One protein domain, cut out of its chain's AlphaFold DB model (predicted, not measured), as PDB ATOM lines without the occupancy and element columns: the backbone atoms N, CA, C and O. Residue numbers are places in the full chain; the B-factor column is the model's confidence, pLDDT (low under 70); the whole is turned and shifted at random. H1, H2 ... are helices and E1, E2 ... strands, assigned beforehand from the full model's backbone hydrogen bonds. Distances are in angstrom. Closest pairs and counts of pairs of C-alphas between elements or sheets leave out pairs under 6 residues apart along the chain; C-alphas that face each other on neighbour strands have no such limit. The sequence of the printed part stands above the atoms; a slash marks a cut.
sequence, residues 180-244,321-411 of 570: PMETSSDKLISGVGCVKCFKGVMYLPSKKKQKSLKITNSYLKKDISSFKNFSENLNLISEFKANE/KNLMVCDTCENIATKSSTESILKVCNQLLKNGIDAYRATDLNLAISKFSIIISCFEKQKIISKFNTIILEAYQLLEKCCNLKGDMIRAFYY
ATOM      1  N   PRO A 180      12.550  36.775 122.343       94.75
ATOM      2  CA  PRO A 180      12.164  38.163 122.082       94.75
ATOM      3  C   PRO A 180      10.707  38.463 122.481       94.75
ATOM      4  O   PRO A 180       9.833  37.604 122.379       94.75
ATOM      5  N   MET A 181      10.422  39.692 122.929       93.62
ATOM      6  CA  MET A 181       9.061  40.086 123.338       93.62
ATOM      7  C   MET A 181       8.041  39.991 122.204       93.62
ATOM      8  O   MET A 181       6.865  39.777 122.466       93.62
ATOM      9  N   GLU A 182       8.477  40.127 120.955       92.25
ATOM     10  CA  GLU A 182       7.644  40.018 119.758       92.25
ATOM     11  C   GLU A 182       6.882  38.688 119.688       92.25
ATOM     12  O   GLU A 182       5.686  38.667 119.369       92.25
ATOM     13  N   THR A 183       7.594  37.592 119.969       93.75
ATOM     14  CA  THR A 183       7.109  36.213 119.816       93.75
ATOM     15  C   THR A 183       6.711  35.584 121.146       93.75
ATOM     16  O   THR A 183       5.853  34.707 121.170       93.75
ATOM     17  N   SER A 184       7.265  36.079 122.253       95.00
ATOM     18  CA  SER A 184       6.996  35.558 123.590       95.00
ATOM     19  C   SER A 184       5.570  35.829 124.063       95.00
ATOM     20  O   SER A 184       5.043  36.934 123.928       95.00
ATOM     21  N   SER A 185       4.977  34.845 124.743       94.69
ATOM     22  CA  SER A 185       3.697  35.000 125.447       94.69
ATOM     23  C   SER A 185       3.770  35.984 126.624       94.69
ATOM     24  O   SER A 185       2.738  36.501 127.052       94.69
ATOM     25  N   ASP A 186       4.968  36.341 127.108       96.00
ATOM     26  CA  ASP A 186       5.148  37.325 128.187       96.00
ATOM     27  C   ASP A 186       4.624  38.727 127.812       96.00
ATOM     28  O   ASP A 186       4.227  39.486 128.708       96.00
ATOM     29  N   LYS A 187       4.538  39.055 126.509       95.38
ATOM     30  CA  LYS A 187       3.904  40.300 126.040       95.38
ATOM     31  C   LYS A 187       2.431  40.381 126.429       95.38
ATOM     32  O   LYS A 187       1.902  41.468 126.596       95.38
ATOM     33  N   LEU A 188       1.761  39.240 126.592       94.75
ATOM     34  CA  LEU A 188       0.359  39.178 127.001       94.75
ATOM     35  C   LEU A 188       0.208  39.317 128.521       94.75
ATOM     36  O   LEU A 188      -0.811  39.819 128.982       94.75
ATOM     37  N   ILE A 189       1.211  38.902 129.296       95.19
ATOM     38  CA  ILE A 189       1.190  38.938 130.767       95.19
ATOM     39  C   ILE A 189       1.424  40.357 131.292       95.19
ATOM     40  O   ILE A 189       0.813  40.775 132.270       95.19
ATOM     41  N   SER A 190       2.326  41.087 130.643       93.50
ATOM     42  CA  SER A 190       2.697  42.465 130.995       93.50
ATOM     43  C   SER A 190       2.042  43.512 130.086       93.50
ATOM     44  O   SER A 190       2.159  44.710 130.331       93.50
ATOM     45  N   GLY A 191       1.346  43.062 129.039       92.56
ATOM     46  CA  GLY A 191       0.885  43.904 127.945       92.56
ATOM     47  C   GLY A 191      -0.183  44.908 128.339       92.56
ATOM     48  O   GLY A 191      -1.191  44.568 128.972       92.56
ATOM     49  N   VAL A 192       0.016  46.132 127.863       95.88
ATOM     50  CA  VAL A 192      -1.002  47.179 127.779       95.88
ATOM     51  C   VAL A 192      -1.675  47.062 126.414       95.88
ATOM     52  O   VAL A 192      -0.998  46.880 125.405       95.88
ATOM     53  N   GLY A 193      -2.998  47.125 126.362       95.25
ATOM     54  CA  GLY A 193      -3.746  47.089 125.113       95.25
ATOM     55  C   GLY A 193      -3.515  48.348 124.277       95.25
ATOM     56  O   GLY A 193      -3.289  49.446 124.784       95.25
ATOM     57  N   CYS A 194      -3.528  48.186 122.960       94.94
ATOM     58  CA  CYS A 194      -3.323  49.290 122.039       94.94
ATOM     59  C   CYS A 194      -4.589  50.149 121.925       94.94
ATOM     60  O   CYS A 194      -5.595  49.693 121.386       94.94
ATOM     61  N   VAL A 195      -4.504  51.420 122.321       90.69
ATOM     62  CA  VAL A 195      -5.628  52.377 122.254       90.69
ATOM     63  C   VAL A 195      -6.066  52.753 120.839       90.69
ATOM     64  O   VAL A 195      -7.151  53.288 120.662       90.69
ATOM     65  N   LYS A 196      -5.243  52.479 119.818       92.56
ATOM     66  CA  LYS A 196      -5.606  52.758 118.422       92.56
ATOM     67  C   LYS A 196      -6.506  51.677 117.834       92.56
ATOM     68  O   LYS A 196      -7.469  51.987 117.146       92.56
ATOM     69  N   CYS A 197      -6.165  50.406 118.051       94.19
ATOM     70  CA  CYS A 197      -6.865  49.290 117.407       94.19
ATOM     71  C   CYS A 197      -7.733  48.461 118.353       94.19
ATOM     72  O   CYS A 197      -8.533  47.668 117.864       94.19
ATOM     73  N   PHE A 198      -7.550  48.578 119.674       92.31
ATOM     74  CA  PHE A 198      -8.233  47.768 120.693       92.31
ATOM     75  C   PHE A 198      -8.184  46.252 120.406       92.31
ATOM     76  O   PHE A 198      -9.098  45.498 120.743       92.31
ATOM     77  N   LYS A 199      -7.137  45.793 119.714       94.31
ATOM     78  CA  LYS A 199      -6.940  44.390 119.316       94.31
ATOM     79  C   LYS A 199      -5.568  43.888 119.754       94.31
ATOM     80  O   LYS A 199      -5.492  42.843 120.389       94.31
ATOM     81  N   GLY A 200      -4.519  44.651 119.453       95.50
ATOM     82  CA  GLY A 200      -3.143  44.297 119.793       95.50
ATOM     83  C   GLY A 200      -2.686  44.760 121.169       95.50
ATOM     84  O   GLY A 200      -3.349  45.566 121.831       95.50
ATOM     85  N   VAL A 201      -1.511  44.278 121.561       96.69
ATOM     86  CA  VAL A 201      -0.819  44.648 122.800       96.69
ATOM     87  C   VAL A 201       0.471  45.404 122.499       96.69
ATOM     88  O   VAL A 201       1.152  45.152 121.504       96.69
ATOM     89  N   MET A 202       0.798  46.352 123.368       96.50
ATOM     90  CA  MET A 202       2.015  47.146 123.319       96.50
ATOM     91  C   MET A 202       3.162  46.364 123.963       96.50
ATOM     92  O   MET A 202       3.049  45.939 125.115       96.50
ATOM     93  N   TYR A 203       4.278  46.218 123.252       95.00
ATOM     94  CA  TYR A 203       5.496  45.573 123.752       95.00
ATOM     95  C   TYR A 203       6.740  46.390 123.389       95.00
ATOM     96  O   TYR A 203       6.703  47.233 122.491       95.00
ATOM     97  N   LEU A 204       7.852  46.127 124.077       92.69
ATOM     98  CA  LEU A 204       9.141  46.734 123.759       92.69
ATOM     99  C   LEU A 204       9.797  45.956 122.602       92.69
ATOM    100  O   LEU A 204      10.171  44.798 122.806       92.69
ATOM    101  N   PRO A 205       9.950  46.541 121.401       91.56
ATOM    102  CA  PRO A 205      10.587  45.855 120.285       91.56
ATOM    103  C   PRO A 205      12.084  45.647 120.534       91.56
ATOM    104  O   PRO A 205      12.750  46.427 121.216       91.56
ATOM    105  N   SER A 206      12.634  44.613 119.914       89.94
ATOM    106  CA  SER A 206      14.057  44.308 119.845       89.94
ATOM    107  C   SER A 206      14.857  45.451 119.215       89.94
ATOM    108  O   SER A 206      14.370  46.204 118.368       89.94
ATOM    109  N   LYS A 207      16.146  45.543 119.566       87.62
ATOM    110  CA  LYS A 207      17.062  46.576 119.041       87.62
ATOM    111  C   LYS A 207      17.103  46.632 117.506       87.62
ATOM    112  O   LYS A 207      17.333  47.698 116.948       87.62
ATOM    113  N   LYS A 208      16.894  45.500 116.821       86.12
ATOM    114  CA  LYS A 208      16.844  45.442 115.349       86.12
ATOM    115  C   LYS A 208      15.605  46.161 114.811       86.12
ATOM    116  O   LYS A 208      15.746  47.042 113.972       86.12
ATOM    117  N   LYS A 209      14.421  45.846 115.349       84.19
ATOM    118  CA  LYS A 209      13.151  46.471 114.951       84.19
ATOM    119  C   LYS A 209      13.068  47.941 115.372       84.19
ATOM    120  O   LYS A 209      12.505  48.755 114.655       84.19
ATOM    121  N   GLN A 210      13.704  48.311 116.481       84.62
ATOM    122  CA  GLN A 210      13.842  49.708 116.903       84.62
ATOM    123  C   GLN A 210      14.507  50.590 115.836       84.62
ATOM    124  O   GLN A 210      14.039  51.694 115.587       84.62
ATOM    125  N   LYS A 211      15.558  50.096 115.165       83.19
ATOM    126  CA  LYS A 211      16.273  50.856 114.125       83.19
ATOM    127  C   LYS A 211      15.447  51.090 112.857       83.19
ATOM    128  O   LYS A 211      15.730  52.033 112.130       83.19
ATOM    129  N   SER A 212      14.456  50.242 112.575       82.00
ATOM    130  CA  SER A 212      13.616  50.357 111.376       82.00
ATOM    131  C   SER A 212      12.387  51.251 111.560       82.00
ATOM    132  O   SER A 212      11.723  51.570 110.577       82.00
ATOM    133  N   LEU A 213      12.053  51.653 112.790       81.31
ATOM    134  CA  LEU A 213      10.886  52.496 113.058       81.31
ATOM    135  C   LEU A 213      11.182  53.946 112.649       81.31
ATOM    136  O   LEU A 213      11.860  54.680 113.365       81.31
ATOM    137  N   LYS A 214      10.651  54.372 111.498       70.69
ATOM    138  CA  LYS A 214      10.632  55.784 111.092       70.69
ATOM    139  C   LYS A 214       9.555  56.510 111.900       70.69
ATOM    140  O   LYS A 214       8.368  56.374 111.616       70.69
ATOM    141  N   ILE A 215       9.951  57.251 112.931       67.06
ATOM    142  CA  ILE A 215       9.011  58.000 113.772       67.06
ATOM    143  C   ILE A 215       8.726  59.348 113.111       67.06
ATOM    144  O   ILE A 215       9.587  60.223 113.065       67.06
ATOM    145  N   THR A 216       7.502  59.553 112.635       58.59
ATOM    146  CA  THR A 216       7.011  60.892 112.292       58.59
ATOM    147  C   THR A 216       6.444  61.558 113.551       58.59
ATOM    148  O   THR A 216       5.471  61.068 114.126       58.59
ATOM    149  N   ASN A 217       7.045  62.676 113.981       54.34
ATOM    150  CA  ASN A 217       6.768  63.386 115.246       54.34
ATOM    151  C   ASN A 217       5.296  63.784 115.492       54.34
ATOM    152  O   ASN A 217       4.912  64.025 116.637       54.34
ATOM    153  N   SER A 218       4.458  63.856 114.455       51.88
ATOM    154  CA  SER A 218       3.060  64.291 114.569       51.88
ATOM    155  C   SER A 218       2.174  63.331 115.379       51.88
ATOM    156  O   SER A 218       1.259  63.787 116.062       51.88
ATOM    157  N   TYR A 219       2.458  62.025 115.367       55.47
ATOM    158  CA  TYR A 219       1.622  61.022 116.043       55.47
ATOM    159  C   TYR A 219       1.838  60.973 117.564       55.47
ATOM    160  O   TYR A 219       0.891  60.751 118.313       55.47
ATOM    161  N   LEU A 220       3.054  61.262 118.044       59.09
ATOM    162  CA  LEU A 220       3.398  61.178 119.471       59.09
ATOM    163  C   LEU A 220       2.659  62.209 120.343       59.09
ATOM    164  O   LEU A 220       2.357  61.923 121.501       59.09
ATOM    165  N   LYS A 221       2.350  63.400 119.808       60.91
ATOM    166  CA  LYS A 221       1.726  64.484 120.590       60.91
ATOM    167  C   LYS A 221       0.247  64.229 120.911       60.91
ATOM    168  O   LYS A 221      -0.166  64.502 122.034       60.91
ATOM    169  N   LYS A 222      -0.536  63.687 119.966       61.50
ATOM    170  CA  LYS A 222      -1.972  63.406 120.178       61.50
ATOM    171  C   LYS A 222      -2.199  62.302 121.215       61.50
ATOM    172  O   LYS A 222      -3.067  62.447 122.076       61.50
ATOM    173  N   ASP A 223      -1.378  61.256 121.190       60.59
ATOM    174  CA  ASP A 223      -1.547  60.111 122.090       60.59
ATOM    175  C   ASP A 223      -1.295  60.495 123.559       60.59
ATOM    176  O   ASP A 223      -2.063  60.109 124.440       60.59
ATOM    177  N   ILE A 224      -0.283  61.328 123.844       60.97
ATOM    178  CA  ILE A 224       0.033  61.753 125.221       60.97
ATOM    179  C   ILE A 224      -1.136  62.513 125.869       60.97
ATOM    180  O   ILE A 224      -1.442  62.267 127.038       60.97
ATOM    181  N   SER A 225      -1.815  63.404 125.136       64.75
ATOM    182  CA  SER A 225      -2.972  64.142 125.666       64.75
ATOM    183  C   SER A 225      -4.165  63.233 125.963       64.75
ATOM    184  O   SER A 225      -4.769  63.343 127.029       64.75
ATOM    185  N   SER A 226      -4.471  62.283 125.073       65.50
ATOM    186  CA  SER A 226      -5.571  61.335 125.280       65.50
ATOM    187  C   SER A 226      -5.323  60.434 126.492       65.50
ATOM    188  O   SER A 226      -6.251  60.160 127.254       65.50
ATOM    189  N   PHE A 227      -4.070  60.028 126.727       61.44
ATOM    190  CA  PHE A 227      -3.707  59.220 127.892       61.44
ATOM    191  C   PHE A 227      -3.757  59.985 129.218       61.44
ATOM    192  O   PHE A 227      -4.192  59.407 130.215       61.44
ATOM    193  N   LYS A 228      -3.344  61.259 129.254       65.12
ATOM    194  CA  LYS A 228      -3.445  62.080 130.474       65.12
ATOM    195  C   LYS A 228      -4.896  62.214 130.927       65.12
ATOM    196  O   LYS A 228      -5.207  61.826 132.052       65.12
ATOM    197  N   ASN A 229      -5.784  62.598 130.009       68.19
ATOM    198  CA  ASN A 229      -7.218  62.708 130.283       68.19
ATOM    199  C   ASN A 229      -7.804  61.369 130.753       68.19
ATOM    200  O   ASN A 229      -8.613  61.326 131.673       68.19
ATOM    201  N   PHE A 230      -7.370  60.253 130.163       65.50
ATOM    202  CA  PHE A 230      -7.792  58.924 130.597       65.50
ATOM    203  C   PHE A 230      -7.337  58.596 132.033       65.50
ATOM    204  O   PHE A 230      -8.125  58.077 132.822       65.50
ATOM    205  N   SER A 231      -6.095  58.930 132.398       60.09
ATOM    206  CA  SER A 231      -5.574  58.713 133.756       60.09
ATOM    207  C   SER A 231      -6.271  59.577 134.812       60.09
ATOM    208  O   SER A 231      -6.590  59.084 135.891       60.09
ATOM    209  N   GLU A 232      -6.573  60.834 134.483       68.44
ATOM    210  CA  GLU A 232      -7.311  61.755 135.353       68.44
ATOM    211  C   GLU A 232      -8.760  61.286 135.534       68.44
ATOM    212  O   GLU A 232      -9.241  61.176 136.662       68.44
ATOM    213  N   ASN A 233      -9.415  60.867 134.447       69.25
ATOM    214  CA  ASN A 233     -10.752  60.279 134.500       69.25
ATOM    215  C   ASN A 233     -10.792  58.974 135.306       69.25
ATOM    216  O   ASN A 233     -11.771  58.718 136.002       69.25
ATOM    217  N   LEU A 234      -9.745  58.144 135.260       65.25
ATOM    218  CA  LEU A 234      -9.673  56.934 136.085       65.25
ATOM    219  C   LEU A 234      -9.555  57.245 137.579       65.25
ATOM    220  O   LEU A 234     -10.196  56.560 138.382       65.25
ATOM    221  N   ASN A 235      -8.785  58.269 137.952       62.31
ATOM    222  CA  ASN A 235      -8.710  58.723 139.341       62.31
ATOM    223  C   ASN A 235     -10.090  59.195 139.815       62.31
ATOM    224  O   ASN A 235     -10.580  58.707 140.836       62.31
ATOM    225  N   LEU A 236     -10.777  59.996 138.995       60.56
ATOM    226  CA  LEU A 236     -12.140  60.456 139.263       60.56
ATOM    227  C   LEU A 236     -13.135  59.293 139.382       60.56
ATOM    228  O   LEU A 236     -13.897  59.240 140.340       60.56
ATOM    229  N   ILE A 237     -13.104  58.300 138.486       60.56
ATOM    230  CA  ILE A 237     -13.981  57.112 138.565       60.56
ATOM    231  C   ILE A 237     -13.718  56.313 139.851       60.56
ATOM    232  O   ILE A 237     -14.655  55.762 140.440       60.56
ATOM    233  N   SER A 238     -12.458  56.233 140.287       56.09
ATOM    234  CA  SER A 238     -12.074  55.495 141.493       56.09
ATOM    235  C   SER A 238     -12.588  56.141 142.787       56.09
ATOM    236  O   SER A 238     -12.878  55.410 143.744       56.09
ATOM    237  N   GLU A 239     -12.742  57.469 142.778       58.53
ATOM    238  CA  GLU A 239     -13.270  58.297 143.866       58.53
ATOM    239  C   GLU A 239     -14.805  58.376 143.824       58.53
ATOM    240  O   GLU A 239     -15.466  58.128 144.831       58.53
ATOM    241  N   PHE A 240     -15.394  58.604 142.646       47.00
ATOM    242  CA  PHE A 240     -16.840  58.790 142.471       47.00
ATOM    243  C   PHE A 240     -17.639  57.526 142.827       47.00
ATOM    244  O   PHE A 240     -18.624  57.581 143.561       47.00
ATOM    245  N   LYS A 241     -17.173  56.342 142.398       53.09
ATOM    246  CA  LYS A 241     -17.858  55.068 142.695       53.09
ATOM    247  C   LYS A 241     -17.660  54.568 144.127       53.09
ATOM    248  O   LYS A 241     -18.362  53.646 144.535       53.09
ATOM    249  N   ALA A 242     -16.722  55.129 144.893       47.75
ATOM    250  CA  ALA A 242     -16.572  54.786 146.308       47.75
ATOM    251  C   ALA A 242     -17.694  55.401 147.167       47.75
ATOM    252  O   ALA A 242     -18.092  54.798 148.161       47.75
ATOM    253  N   ASN A 243     -18.246  56.542 146.741       40.78
ATOM    254  CA  ASN A 243     -19.219  57.312 147.518       40.78
ATOM    255  C   ASN A 243     -20.691  56.969 147.210       40.78
ATOM    256  O   ASN A 243     -21.558  57.218 148.045       40.78
ATOM    257  N   GLU A 244     -20.992  56.344 146.067       40.38
ATOM    258  CA  GLU A 244     -22.374  55.985 145.686       40.38
ATOM    259  C   GLU A 244     -22.829  54.579 146.124       40.38
ATOM    260  O   GLU A 244     -23.998  54.220 145.967       40.38
ATOM    261  N   LYS A 321      14.756  53.650 122.719       82.19
ATOM    262  CA  LYS A 321      14.642  52.701 123.845       82.19
ATOM    263  C   LYS A 321      13.376  52.862 124.704       82.19
ATOM    264  O   LYS A 321      13.070  51.972 125.491       82.19
ATOM    265  N   ASN A 322      12.658  53.975 124.564       87.12
ATOM    266  CA  ASN A 322      11.447  54.289 125.316       87.12
ATOM    267  C   ASN A 322      10.172  54.151 124.473       87.12
ATOM    268  O   ASN A 322       9.140  54.698 124.860       87.12
ATOM    269  N   LEU A 323      10.220  53.463 123.331       91.31
ATOM    270  CA  LEU A 323       9.066  53.287 122.452       91.31
ATOM    271  C   LEU A 323       8.549  51.854 122.495       91.31
ATOM    272  O   LEU A 323       9.304  50.895 122.381       91.31
ATOM    273  N   MET A 324       7.238  51.740 122.638       94.25
ATOM    274  CA  MET A 324       6.477  50.500 122.615       94.25
ATOM    275  C   MET A 324       5.755  50.403 121.273       94.25
ATOM    276  O   MET A 324       5.279  51.418 120.766       94.25
ATOM    277  N   VAL A 325       5.627  49.201 120.717       94.88
ATOM    278  CA  VAL A 325       4.960  48.955 119.429       94.88
ATOM    279  C   VAL A 325       3.796  47.994 119.630       94.88
ATOM    280  O   VAL A 325       3.905  47.031 120.386       94.88
ATOM    281  N   CYS A 326       2.675  48.258 118.965       96.06
ATOM    282  CA  CYS A 326       1.535  47.352 118.915       96.06
ATOM    283  C   CYS A 326       1.831  46.157 118.002       96.06
ATOM    284  O   CYS A 326       2.270  46.335 116.868       96.06
ATOM    285  N   ASP A 327       1.533  44.941 118.452       96.00
ATOM    286  CA  ASP A 327       1.749  43.725 117.656       96.00
ATOM    287  C   ASP A 327       0.734  43.496 116.530       96.00
ATOM    288  O   ASP A 327       0.944  42.612 115.707       96.00
ATOM    289  N   THR A 328      -0.337  44.292 116.473       96.12
ATOM    290  CA  THR A 328      -1.402  44.149 115.469       96.12
ATOM    291  C   THR A 328      -1.411  45.271 114.432       96.12
ATOM    292  O   THR A 328      -1.509  45.002 113.244       96.12
ATOM    293  N   CYS A 329      -1.348  46.537 114.861       95.38
ATOM    294  CA  CYS A 329      -1.462  47.698 113.961       95.38
ATOM    295  C   CYS A 329      -0.203  48.570 113.913       95.38
ATOM    296  O   CYS A 329      -0.249  49.677 113.381       95.38
ATOM    297  N   GLU A 330       0.879  48.115 114.553       94.56
ATOM    298  CA  GLU A 330       2.176  48.800 114.612       94.56
ATOM    299  C   GLU A 330       2.149  50.222 115.197       94.56
ATOM    300  O   GLU A 330       3.131  50.953 115.100       94.56
ATOM    301  N   ASN A 331       1.056  50.614 115.868       93.94
ATOM    302  CA  ASN A 331       0.997  51.885 116.587       93.94
ATOM    303  C   ASN A 331       2.138  51.991 117.598       93.94
ATOM    304  O   ASN A 331       2.434  51.021 118.300       93.94
ATOM    305  N   ILE A 332       2.719  53.181 117.710       92.12
ATOM    306  CA  ILE A 332       3.821  53.464 118.623       92.12
ATOM    307  C   ILE A 332       3.276  54.233 119.825       92.12
ATOM    308  O   ILE A 332       2.543  55.199 119.653       92.12
ATOM    309  N   ALA A 333       3.656  53.835 121.036       91.50
ATOM    310  CA  ALA A 333       3.412  54.615 122.250       91.50
ATOM    311  C   ALA A 333       4.705  54.775 123.048       91.50
ATOM    312  O   ALA A 333       5.677  54.047 122.842       91.50
ATOM    313  N   THR A 334       4.722  55.703 123.999       91.06
ATOM    314  CA  THR A 334       5.867  55.832 124.906       91.06
ATOM    315  C   THR A 334       5.794  54.792 126.026       91.06
ATOM    316  O   THR A 334       4.717  54.455 126.525       91.06
ATOM    317  N   LYS A 335       6.952  54.321 126.485       91.94
ATOM    318  CA  LYS A 335       7.068  53.427 127.641       91.94
ATOM    319  C   LYS A 335       6.442  54.052 128.891       91.94
ATOM    320  O   LYS A 335       5.692  53.389 129.598       91.94
ATOM    321  N   SER A 336       6.660  55.353 129.097       91.25
ATOM    322  CA  SER A 336       6.078  56.099 130.218       91.25
ATOM    323  C   SER A 336       4.544  56.092 130.191       91.25
ATOM    324  O   SER A 336       3.924  55.842 131.223       91.25
ATOM    325  N   SER A 337       3.907  56.267 129.023       89.06
ATOM    326  CA  SER A 337       2.440  56.156 128.924       89.06
ATOM    327  C   SER A 337       1.927  54.764 129.305       89.06
ATOM    328  O   SER A 337       0.946  54.658 130.041       89.06
ATOM    329  N   THR A 338       2.610  53.694 128.886       91.62
ATOM    330  CA  THR A 338       2.220  52.324 129.260       91.62
ATOM    331  C   THR A 338       2.464  52.030 130.743       91.62
ATOM    332  O   THR A 338       1.631  51.402 131.392       91.62
ATOM    333  N   GLU A 339       3.565  52.529 131.310       92.50
ATOM    334  CA  GLU A 339       3.888  52.386 132.735       92.50
ATOM    335  C   GLU A 339       2.873  53.115 133.624       92.50
ATOM    336  O   GLU A 339       2.469  52.571 134.652       92.50
ATOM    337  N   SER A 340       2.397  54.296 133.220       90.12
ATOM    338  CA  SER A 340       1.350  55.031 133.944       90.12
ATOM    339  C   SER A 340       0.047  54.236 134.047       90.12
ATOM    340  O   SER A 340      -0.552  54.179 135.121       90.12
ATOM    341  N   ILE A 341      -0.367  53.555 132.973       90.81
ATOM    342  CA  ILE A 341      -1.568  52.701 132.976       90.81
ATOM    343  C   ILE A 341      -1.394  51.538 133.948       90.81
ATOM    344  O   ILE A 341      -2.251  51.303 134.801       90.81
ATOM    345  N   LEU A 342      -0.263  50.831 133.858       93.25
ATOM    346  CA  LEU A 342       0.034  49.718 134.757       93.25
ATOM    347  C   LEU A 342       0.133  50.184 136.213       93.25
ATOM    348  O   LEU A 342      -0.308  49.464 137.108       93.25
ATOM    349  N   LYS A 343       0.660  51.384 136.478       93.50
ATOM    350  CA  LYS A 343       0.719  51.964 137.826       93.50
ATOM    351  C   LYS A 343      -0.680  52.165 138.411       93.50
ATOM    352  O   LYS A 343      -0.908  51.763 139.550       93.50
ATOM    353  N   VAL A 344      -1.621  52.712 137.636       90.50
ATOM    354  CA  VAL A 344      -3.021  52.870 138.070       90.50
ATOM    355  C   VAL A 344      -3.675  51.507 138.323       90.50
ATOM    356  O   VAL A 344      -4.290  51.307 139.371       90.50
ATOM    357  N   CYS A 345      -3.483  50.538 137.421       92.38
ATOM    358  CA  CYS A 345      -4.016  49.180 137.582       92.38
ATOM    359  C   CYS A 345      -3.493  48.509 138.864       92.38
ATOM    360  O   CYS A 345      -4.271  47.962 139.646       92.38
ATOM    361  N   ASN A 346      -2.182  48.588 139.106       94.69
ATOM    362  CA  ASN A 346      -1.551  48.033 140.303       94.69
ATOM    363  C   ASN A 346      -2.027  48.731 141.582       94.69
ATOM    364  O   ASN A 346      -2.239  48.065 142.592       94.69
ATOM    365  N   GLN A 347      -2.234  50.051 141.552       94.25
ATOM    366  CA  GLN A 347      -2.775  50.777 142.702       94.25
ATOM    367  C   GLN A 347      -4.210  50.338 143.019       94.25
ATOM    368  O   GLN A 347      -4.540  50.125 144.185       94.25
ATOM    369  N   LEU A 348      -5.057  50.149 142.002       93.62
ATOM    370  CA  LEU A 348      -6.416  49.629 142.188       93.62
ATOM    371  C   LEU A 348      -6.414  48.205 142.751       93.62
ATOM    372  O   LEU A 348      -7.179  47.916 143.673       93.62
ATOM    373  N   LEU A 349      -5.539  47.337 142.234       96.50
ATOM    374  CA  LEU A 349      -5.378  45.970 142.731       96.50
ATOM    375  C   LEU A 349      -4.939  45.972 144.197       96.50
ATOM    376  O   LEU A 349      -5.565  45.310 145.023       96.50
ATOM    377  N   LYS A 350      -3.927  46.779 144.535       96.81
ATOM    378  CA  LYS A 350      -3.443  46.960 145.908       96.81
ATOM    379  C   LYS A 350      -4.561  47.428 146.841       96.81
ATOM    380  O   LYS A 350      -4.774  46.801 147.872       96.81
ATOM    381  N   ASN A 351      -5.325  48.448 146.451       95.69
ATOM    382  CA  ASN A 351      -6.456  48.942 147.241       95.69
ATOM    383  C   ASN A 351      -7.513  47.845 147.481       95.69
ATOM    384  O   ASN A 351      -8.076  47.754 148.570       95.69
ATOM    385  N   GLY A 352      -7.778  46.995 146.482       96.62
ATOM    386  CA  GLY A 352      -8.664  45.840 146.636       96.62
ATOM    387  C   GLY A 352      -8.108  44.783 147.596       96.62
ATOM    388  O   GLY A 352      -8.854  44.252 148.420       96.62
ATOM    389  N   ILE A 353      -6.801  44.500 147.536       97.19
ATOM    390  CA  ILE A 353      -6.113  43.581 148.460       97.19
ATOM    391  C   ILE A 353      -6.154  44.117 149.893       97.19
ATOM    392  O   ILE A 353      -6.418  43.351 150.821       97.19
ATOM    393  N   ASP A 354      -5.929  45.415 150.083       96.25
ATOM    394  CA  ASP A 354      -5.975  46.052 151.399       96.25
ATOM    395  C   ASP A 354      -7.395  45.986 151.988       96.25
ATOM    396  O   ASP A 354      -7.558  45.590 153.143       96.25
ATOM    397  N   ALA A 355      -8.437  46.231 151.181       96.38
ATOM    398  CA  ALA A 355      -9.831  46.036 151.592       96.38
ATOM    399  C   ALA A 355     -10.147  44.569 151.941       96.38
ATOM    400  O   ALA A 355     -10.794  44.291 152.951       96.38
ATOM    401  N   TYR A 356      -9.648  43.614 151.147       96.56
ATOM    402  CA  TYR A 356      -9.798  42.181 151.420       96.56
ATOM    403  C   TYR A 356      -9.151  41.783 152.753       96.56
ATOM    404  O   TYR A 356      -9.769  41.080 153.552       96.56
ATOM    405  N   ARG A 357      -7.931  42.267 153.026       95.88
ATOM    406  CA  ARG A 357      -7.215  42.044 154.296       95.88
ATOM    407  C   ARG A 357      -7.922  42.690 155.484       95.88
ATOM    408  O   ARG A 357      -7.948  42.097 156.557       95.88
ATOM    409  N   ALA A 358      -8.536  43.853 155.280       96.19
ATOM    410  CA  ALA A 358      -9.393  44.514 156.262       96.19
ATOM    411  C   ALA A 358     -10.769  43.838 156.425       96.19
ATOM    412  O   ALA A 358     -11.602  44.316 157.191       96.19
ATOM    413  N   THR A 359     -11.024  42.724 155.728       95.75
ATOM    414  CA  THR A 359     -12.293  41.976 155.708       95.75
ATOM    415  C   THR A 359     -13.501  42.751 155.165       95.75
ATOM    416  O   THR A 359     -14.631  42.264 155.242       95.75
ATOM    417  N   ASP A 360     -13.286  43.901 154.520       97.19
ATOM    418  CA  ASP A 360     -14.329  44.615 153.779       97.19
ATOM    419  C   ASP A 360     -14.514  43.988 152.390       97.19
ATOM    420  O   ASP A 360     -14.019  44.454 151.357       97.19
ATOM    421  N   LEU A 361     -15.248  42.874 152.370       97.19
ATOM    422  CA  LEU A 361     -15.482  42.097 151.155       97.19
ATOM    423  C   LEU A 361     -16.282  42.872 150.098       97.19
ATOM    424  O   LEU A 361     -16.141  42.590 148.911       97.19
ATOM    425  N   ASN A 362     -17.127  43.831 150.491       96.69
ATOM    426  CA  ASN A 362     -17.911  44.620 149.537       96.69
ATOM    427  C   ASN A 362     -17.017  45.586 148.769       96.69
ATOM    428  O   ASN A 362     -17.073  45.628 147.535       96.69
ATOM    429  N   LEU A 363     -16.177  46.323 149.495       95.62
ATOM    430  CA  LEU A 363     -15.217  47.233 148.895       95.62
ATOM    431  C   LEU A 363     -14.206  46.466 148.037       95.62
ATOM    432  O   LEU A 363     -13.972  46.857 146.894       95.62
ATOM    433  N   ALA A 364     -13.688  45.337 148.532       97.19
ATOM    434  CA  ALA A 364     -12.785  44.475 147.772       97.19
ATOM    435  C   ALA A 364     -13.417  44.014 146.445       97.19
ATOM    436  O   ALA A 364     -12.841  44.228 145.378       97.19
ATOM    437  N   ILE A 365     -14.644  43.468 146.484       96.94
ATOM    438  CA  ILE A 365     -15.378  43.054 145.274       96.94
ATOM    439  C   ILE A 365     -15.567  44.228 144.318       96.94
ATOM    440  O   ILE A 365     -15.371  44.057 143.115       96.94
ATOM    441  N   SER A 366     -15.936  45.407 144.821       95.25
ATOM    442  CA  SER A 366     -16.115  46.601 143.991       95.25
ATOM    443  C   SER A 366     -14.816  46.972 143.268       95.25
ATOM    444  O   SER A 366     -14.804  47.089 142.041       95.25
ATOM    445  N   LYS A 367     -13.695  47.056 143.997       94.50
ATOM    446  CA  LYS A 367     -12.386  47.415 143.430       94.50
ATOM    447  C   LYS A 367     -11.894  46.390 142.404       94.50
ATOM    448  O   LYS A 367     -11.497  46.786 141.311       94.50
ATOM    449  N   PHE A 368     -11.995  45.090 142.681       96.88
ATOM    450  CA  PHE A 368     -11.618  44.074 141.693       96.88
ATOM    451  C   PHE A 368     -12.577  44.038 140.490       96.88
ATOM    452  O   PHE A 368     -12.136  43.853 139.359       96.88
ATOM    453  N   SER A 369     -13.876  44.286 140.685       95.25
ATOM    454  CA  SER A 369     -14.844  44.352 139.576       95.25
ATOM    455  C   SER A 369     -14.581  45.542 138.652       95.25
ATOM    456  O   SER A 369     -14.801  45.441 137.444       95.25
ATOM    457  N   ILE A 370     -14.085  46.663 139.188       91.88
ATOM    458  CA  ILE A 370     -13.615  47.803 138.385       91.88
ATOM    459  C   ILE A 370     -12.439  47.373 137.507       91.88
ATOM    460  O   ILE A 370     -12.430  47.699 136.326       91.88
ATOM    461  N   ILE A 371     -11.493  46.588 138.033       93.94
ATOM    462  CA  ILE A 371     -10.358  46.085 137.245       93.94
ATOM    463  C   ILE A 371     -10.849  45.287 136.028       93.94
ATOM    464  O   ILE A 371     -10.467  45.591 134.899       93.94
ATOM    465  N   ILE A 372     -11.760  44.334 136.238       94.88
ATOM    466  CA  ILE A 372     -12.324  43.510 135.156       94.88
ATOM    467  C   ILE A 372     -13.153  44.359 134.176       94.88
ATOM    468  O   ILE A 372     -12.953  44.323 132.964       94.88
ATOM    469  N   SER A 373     -14.093  45.161 134.681       90.56
ATOM    470  CA  SER A 373     -15.024  45.908 133.823       90.56
ATOM    471  C   SER A 373     -14.375  47.070 133.073       90.56
ATOM    472  O   SER A 373     -14.720  47.298 131.917       90.56
ATOM    473  N   CYS A 374     -13.446  47.797 133.692       82.38
ATOM    474  CA  CYS A 374     -12.772  48.912 133.043       82.38
ATOM    475  C   CYS A 374     -11.632  48.409 132.168       82.38
ATOM    476  O   CYS A 374     -11.597  48.750 130.999       82.38
ATOM    477  N   PHE A 375     -10.728  47.568 132.669       82.44
ATOM    478  CA  PHE A 375      -9.475  47.329 131.951       82.44
ATOM    479  C   PHE A 375      -9.533  46.164 130.969       82.44
ATOM    480  O   PHE A 375      -8.938  46.264 129.896       82.44
ATOM    481  N   GLU A 376     -10.272  45.099 131.280       81.19
ATOM    482  CA  GLU A 376     -10.410  43.965 130.363       81.19
ATOM    483  C   GLU A 376     -11.436  44.257 129.266       81.19
ATOM    484  O   GLU A 376     -11.116  44.143 128.082       81.19
ATOM    485  N   LYS A 377     -12.653  44.698 129.627       82.62
ATOM    486  CA  LYS A 377     -13.712  44.936 128.628       82.62
ATOM    487  C   LYS A 377     -13.388  46.094 127.684       82.62
ATOM    488  O   LYS A 377     -13.692  46.004 126.499       82.62
ATOM    489  N   GLN A 378     -12.726  47.145 128.178       85.62
ATOM    490  CA  GLN A 378     -12.246  48.246 127.326       85.62
ATOM    491  C   GLN A 378     -10.893  47.937 126.673       85.62
ATOM    492  O   GLN A 378     -10.372  48.759 125.921       85.62
ATOM    493  N   LYS A 379     -10.319  46.753 126.941       91.62
ATOM    494  CA  LYS A 379      -9.054  46.274 126.371       91.62
ATOM    495  C   LYS A 379      -7.894  47.251 126.586       91.62
ATOM    496  O   LYS A 379      -7.063  47.442 125.703       91.62
ATOM    497  N   ILE A 380      -7.843  47.873 127.765       92.31
ATOM    498  CA  ILE A 380      -6.766  48.790 128.172       92.31
ATOM    499  C   ILE A 380      -5.518  48.013 128.568       92.31
ATOM    500  O   ILE A 380      -4.403  48.460 128.320       92.31
ATOM    501  N   ILE A 381      -5.689  46.843 129.175       95.44
ATOM    502  CA  ILE A 381      -4.611  45.876 129.380       95.44
ATOM    503  C   ILE A 381      -4.987  44.571 128.699       95.44
ATOM    504  O   ILE A 381      -6.158  44.307 128.421       95.44
ATOM    505  N   SER A 382      -3.981  43.758 128.397       95.31
ATOM    506  CA  SER A 382      -4.204  42.413 127.878       95.31
ATOM    507  C   SER A 382      -5.155  41.637 128.794       95.31
ATOM    508  O   SER A 382      -4.993  41.651 130.014       95.31
ATOM    509  N   LYS A 383      -6.099  40.886 128.217       95.25
ATOM    510  CA  LYS A 383      -6.978  39.987 128.989       95.25
ATOM    511  C   LYS A 383      -6.202  38.931 129.785       95.25
ATOM    512  O   LYS A 383      -6.679  38.435 130.791       95.25
ATOM    513  N   PHE A 384      -4.982  38.609 129.349       96.19
ATOM    514  CA  PHE A 384      -4.088  37.663 130.018       96.19
ATOM    515  C   PHE A 384      -3.127  38.331 131.006       96.19
ATOM    516  O   PHE A 384      -2.228  37.668 131.526       96.19
ATOM    517  N   ASN A 385      -3.279  39.631 131.260       96.94
ATOM    518  CA  ASN A 385      -2.410  40.346 132.178       96.94
ATOM    519  C   ASN A 385      -2.506  39.743 133.594       96.94
ATOM    520  O   ASN A 385      -3.589  39.345 134.032       96.94
ATOM    521  N   THR A 386      -1.387  39.683 134.324       96.75
ATOM    522  CA  THR A 386      -1.360  39.164 135.707       96.75
ATOM    523  C   THR A 386      -2.362  39.857 136.623       96.75
ATOM    524  O   THR A 386      -2.965  39.195 137.458       96.75
ATOM    525  N   ILE A 387      -2.592  41.160 136.431       96.88
ATOM    526  CA  ILE A 387      -3.529  41.951 137.238       96.88
ATOM    527  C   ILE A 387      -4.973  41.461 137.049       96.88
ATOM    528  O   ILE A 387      -5.722  41.374 138.021       96.88
ATOM    529  N   ILE A 388      -5.360  41.107 135.817       97.38
ATOM    530  CA  ILE A 388      -6.696  40.573 135.510       97.38
ATOM    531  C   ILE A 388      -6.881  39.206 136.166       97.38
ATOM    532  O   ILE A 388      -7.875  38.975 136.855       97.38
ATOM    533  N   LEU A 389      -5.900  38.315 136.001       96.88
ATOM    534  CA  LEU A 389      -5.937  36.993 136.620       96.88
ATOM    535  C   LEU A 389      -6.052  37.091 138.149       96.88
ATOM    536  O   LEU A 389      -6.888  36.413 138.746       96.88
ATOM    537  N   GLU A 390      -5.233  37.932 138.780       97.25
ATOM    538  CA  GLU A 390      -5.229  38.104 140.233       97.25
ATOM    539  C   GLU A 390      -6.553  38.696 140.732       97.25
ATOM    540  O   GLU A 390      -7.117  38.208 141.714       97.25
ATOM    541  N   ALA A 391      -7.122  39.669 140.010       97.56
ATOM    542  CA  ALA A 391      -8.446  40.205 140.307       97.56
ATOM    543  C   ALA A 391      -9.534  39.118 140.246       97.56
ATOM    544  O   ALA A 391     -10.350  39.032 141.163       97.56
ATOM    545  N   TYR A 392      -9.527  38.243 139.233       98.06
ATOM    546  CA  TYR A 392     -10.458  37.111 139.158       98.06
ATOM    547  C   TYR A 392     -10.291  36.125 140.320       98.06
ATOM    548  O   TYR A 392     -11.283  35.703 140.920       98.06
ATOM    549  N   GLN A 393      -9.052  35.776 140.671       97.00
ATOM    550  CA  GLN A 393      -8.766  34.876 141.792       97.00
ATOM    551  C   GLN A 393      -9.220  35.460 143.135       97.00
ATOM    552  O   GLN A 393      -9.713  34.725 143.992       97.00
ATOM    553  N   LEU A 394      -9.062  36.769 143.340       97.75
ATOM    554  CA  LEU A 394      -9.492  37.446 144.564       97.75
ATOM    555  C   LEU A 394     -11.011  37.648 144.606       97.75
ATOM    556  O   LEU A 394     -11.615  37.432 145.655       97.75
ATOM    557  N   LEU A 395     -11.650  37.966 143.476       97.81
ATOM    558  CA  LEU A 395     -13.111  38.016 143.360       97.81
ATOM    559  C   LEU A 395     -13.757  36.679 143.709       97.81
ATOM    560  O   LEU A 395     -14.738  36.642 144.452       97.81
ATOM    561  N   GLU A 396     -13.194  35.584 143.206       97.50
ATOM    562  CA  GLU A 396     -13.635  34.233 143.534       97.50
ATOM    563  C   GLU A 396     -13.586  33.976 145.048       97.50
ATOM    564  O   GLU A 396     -14.592  33.561 145.632       97.50
ATOM    565  N   LYS A 397     -12.468  34.318 145.702       96.88
ATOM    566  CA  LYS A 397     -12.304  34.178 147.159       96.88
ATOM    567  C   LYS A 397     -13.310  35.036 147.923       96.88
ATOM    568  O   LYS A 397     -13.972  34.532 148.830       96.88
ATOM    569  N   CYS A 398     -13.471  36.306 147.550       97.31
ATOM    570  CA  CYS A 398     -14.447  37.201 148.173       97.31
ATOM    571  C   CYS A 398     -15.879  36.666 148.039       97.31
ATOM    572  O   CYS A 398     -16.631  36.670 149.013       97.31
ATOM    573  N   CYS A 399     -16.265  36.190 146.852       96.81
ATOM    574  CA  CYS A 399     -17.593  35.630 146.611       96.81
ATOM    575  C   CYS A 399     -17.835  34.356 147.426       96.81
ATOM    576  O   CYS A 399     -18.904  34.234 148.026       96.81
ATOM    577  N   ASN A 400     -16.847  33.464 147.536       95.19
ATOM    578  CA  ASN A 400     -16.940  32.291 148.409       95.19
ATOM    579  C   ASN A 400     -17.153  32.680 149.875       95.19
ATOM    580  O   ASN A 400     -18.066  32.158 150.512       95.19
ATOM    581  N   LEU A 401     -16.367  33.629 150.397       95.44
ATOM    582  CA  LEU A 401     -16.496  34.100 151.784       95.44
ATOM    583  C   LEU A 401     -17.864  34.743 152.060       95.44
ATOM    584  O   LEU A 401     -18.394  34.630 153.161       95.44
ATOM    585  N   LYS A 402     -18.474  35.376 151.052       96.62
ATOM    586  CA  LYS A 402     -19.841  35.914 151.134       96.62
ATOM    587  C   LYS A 402     -20.948  34.872 150.927       96.62
ATOM    588  O   LYS A 402     -22.121  35.222 151.042       96.62
ATOM    589  N   GLY A 403     -20.612  33.631 150.578       95.00
ATOM    590  CA  GLY A 403     -21.585  32.598 150.211       95.00
ATOM    591  C   GLY A 403     -22.229  32.785 148.828       95.00
ATOM    592  O   GLY A 403     -23.229  32.132 148.525       95.00
ATOM    593  N   ASP A 404     -21.679  33.647 147.968       95.44
ATOM    594  CA  ASP A 404     -22.120  33.818 146.578       95.44
ATOM    595  C   ASP A 404     -21.439  32.789 145.661       95.44
ATOM    596  O   ASP A 404     -20.544  33.093 144.866       95.44
ATOM    597  N   MET A 405     -21.880  31.535 145.788       95.12
ATOM    598  CA  MET A 405     -21.305  30.394 145.067       95.12
ATOM    599  C   MET A 405     -21.461  30.496 143.542       95.12
ATOM    600  O   MET A 405     -20.682  29.901 142.802       95.12
ATOM    601  N   ILE A 406     -22.457  31.246 143.056       92.81
ATOM    602  CA  ILE A 406     -22.705  31.419 141.617       92.81
ATOM    603  C   ILE A 406     -21.603  32.280 141.005       92.81
ATOM    604  O   ILE A 406     -20.976  31.869 140.025       92.81
ATOM    605  N   ARG A 407     -21.330  33.450 141.596       95.44
ATOM    606  CA  ARG A 407     -20.252  34.323 141.115       95.44
ATOM    607  C   ARG A 407     -18.878  33.710 141.348       95.44
ATOM    608  O   ARG A 407     -18.032  33.806 140.465       95.44
ATOM    609  N   ALA A 408     -18.669  33.034 142.477       96.75
ATOM    610  CA  ALA A 408     -17.406  32.346 142.735       96.75
ATOM    611  C   ALA A 408     -17.099  31.292 141.657       96.75
ATOM    612  O   ALA A 408     -16.021  31.313 141.065       96.75
ATOM    613  N   PHE A 409     -18.071  30.437 141.316       96.62
ATOM    614  CA  PHE A 409     -17.920  29.469 140.229       96.62
ATOM    615  C   PHE A 409     -17.640  30.145 138.877       96.62
ATOM    616  O   PHE A 409     -16.759  29.702 138.138       96.62
ATOM    617  N   TYR A 410     -18.349  31.236 138.559       96.38
ATOM    618  CA  TYR A 410     -18.099  32.009 137.340       96.38
ATOM    619  C   TYR A 410     -16.652  32.515 137.273       96.38
ATOM    620  O   TYR A 410     -15.978  32.287 136.270       96.38
ATOM    621  N   TYR A 411     -16.148  33.141 138.336       97.75
ATOM    622  CA  TYR A 411     -14.781  33.662 138.361       97.75
ATOM    623  C   TYR A 411     -13.733  32.547 138.308       97.75
ATOM    624  O   TYR A 411     -12.764  32.668 137.564       97.75
TER     625      TYR A 411
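Overview. This is residues 180 to 244 and 321 to 411 of the 570 residues of an uncharacterized protein of Furculomyces boomerangus (UniProt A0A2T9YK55). A small three-stranded sheet, E1 E2 E3, stands at one end of an elongated bundle of helices: H4, H5 and H6 pack side by side, and the long H3 runs along the bundle beside H4. The short H7 folds back along H6 near the far end, while the short H1 and H2 lie near the sheet's end. The printed part has 156 residues with seven named helices and three named strands, in the order H1 E1 H2 H3 E2 E3 H4 H5 H6 H7; the sheet is antiparallel, in the order E1 E2 E3, and the class is mostly helix. The whole is compact, with a radius of gyration of the C-alphas of 17.3 A, and spans 55 by 31 by 22 A.

Along the chain. Look first for the strands: E1 is residues 201 to 203, E2 residues 323 to 326 and E3 residues 332 to 334. H4 follows directly, from C-alpha 335 at (7.068, 53.427, 127.641) to residue 357, 32.3 A long. H5, residues 361 to 376, is 21.5 A long, and H6, residues 386 to 401, 22.7 A. H7 is residues 405 to 411, ending at (-14.781, 33.662, 138.361). Earlier, find H1 at residues 186 to 190, H2 at 207 to 212, and H3 at 218 to 243, 40.4 A from C-alpha 218 at (3.060, 64.291, 114.569).

Arrangement. Begin at the inner strand E2, whose pairing is staggered. Residues 325 to 326 pair with E1, where N 203 and O 325 are 3.0 A apart, within hydrogen-bond range; residues 323 to 325 pair with E3 in a hairpin, where N 324 and O 333 are 2.8 A apart. H1, H3 and H4 only graze the sheet; H2 is only just not on it, with 4 pairs of C-alphas within 10 A. H3, H4, H5 and H6 form a bundle, helices side by side. Residues 224 to 231 of H3 touch H4, closest at C-alphas 227 and 337, 6.9 A, the same way at a shallow tilt of 12 degrees. The helical hairpin H4 and H5 touches closest at C-alphas 352 and 364, 4.5 A. H5 and H6, also a helical hairpin, touch closest at C-alphas 368 and 391, 5.2 A, at 32 degrees, only just shallow. H7 touches H6, closest at C-alphas 396 and 408, 4.3 A, opposite ways. Every O i to N i+4 pair is within hydrogen-bond range in H1, H4, H5, H6 and H7, against 1 of 2 in H2 and 16 of 22 in H3.

Size, cuts and confidence. The farthest C-alphas, of Lys 214 and Gly 403, are 55.7 A apart. Residues 245 to 320 are not printed; C-alphas 244 and 321 are 43.1 A apart across this cut. Of the links printed whole, none is long. Look for low confidence at residues 215 to 244, under 70; the mean pLDDT of the printed part is 86.8.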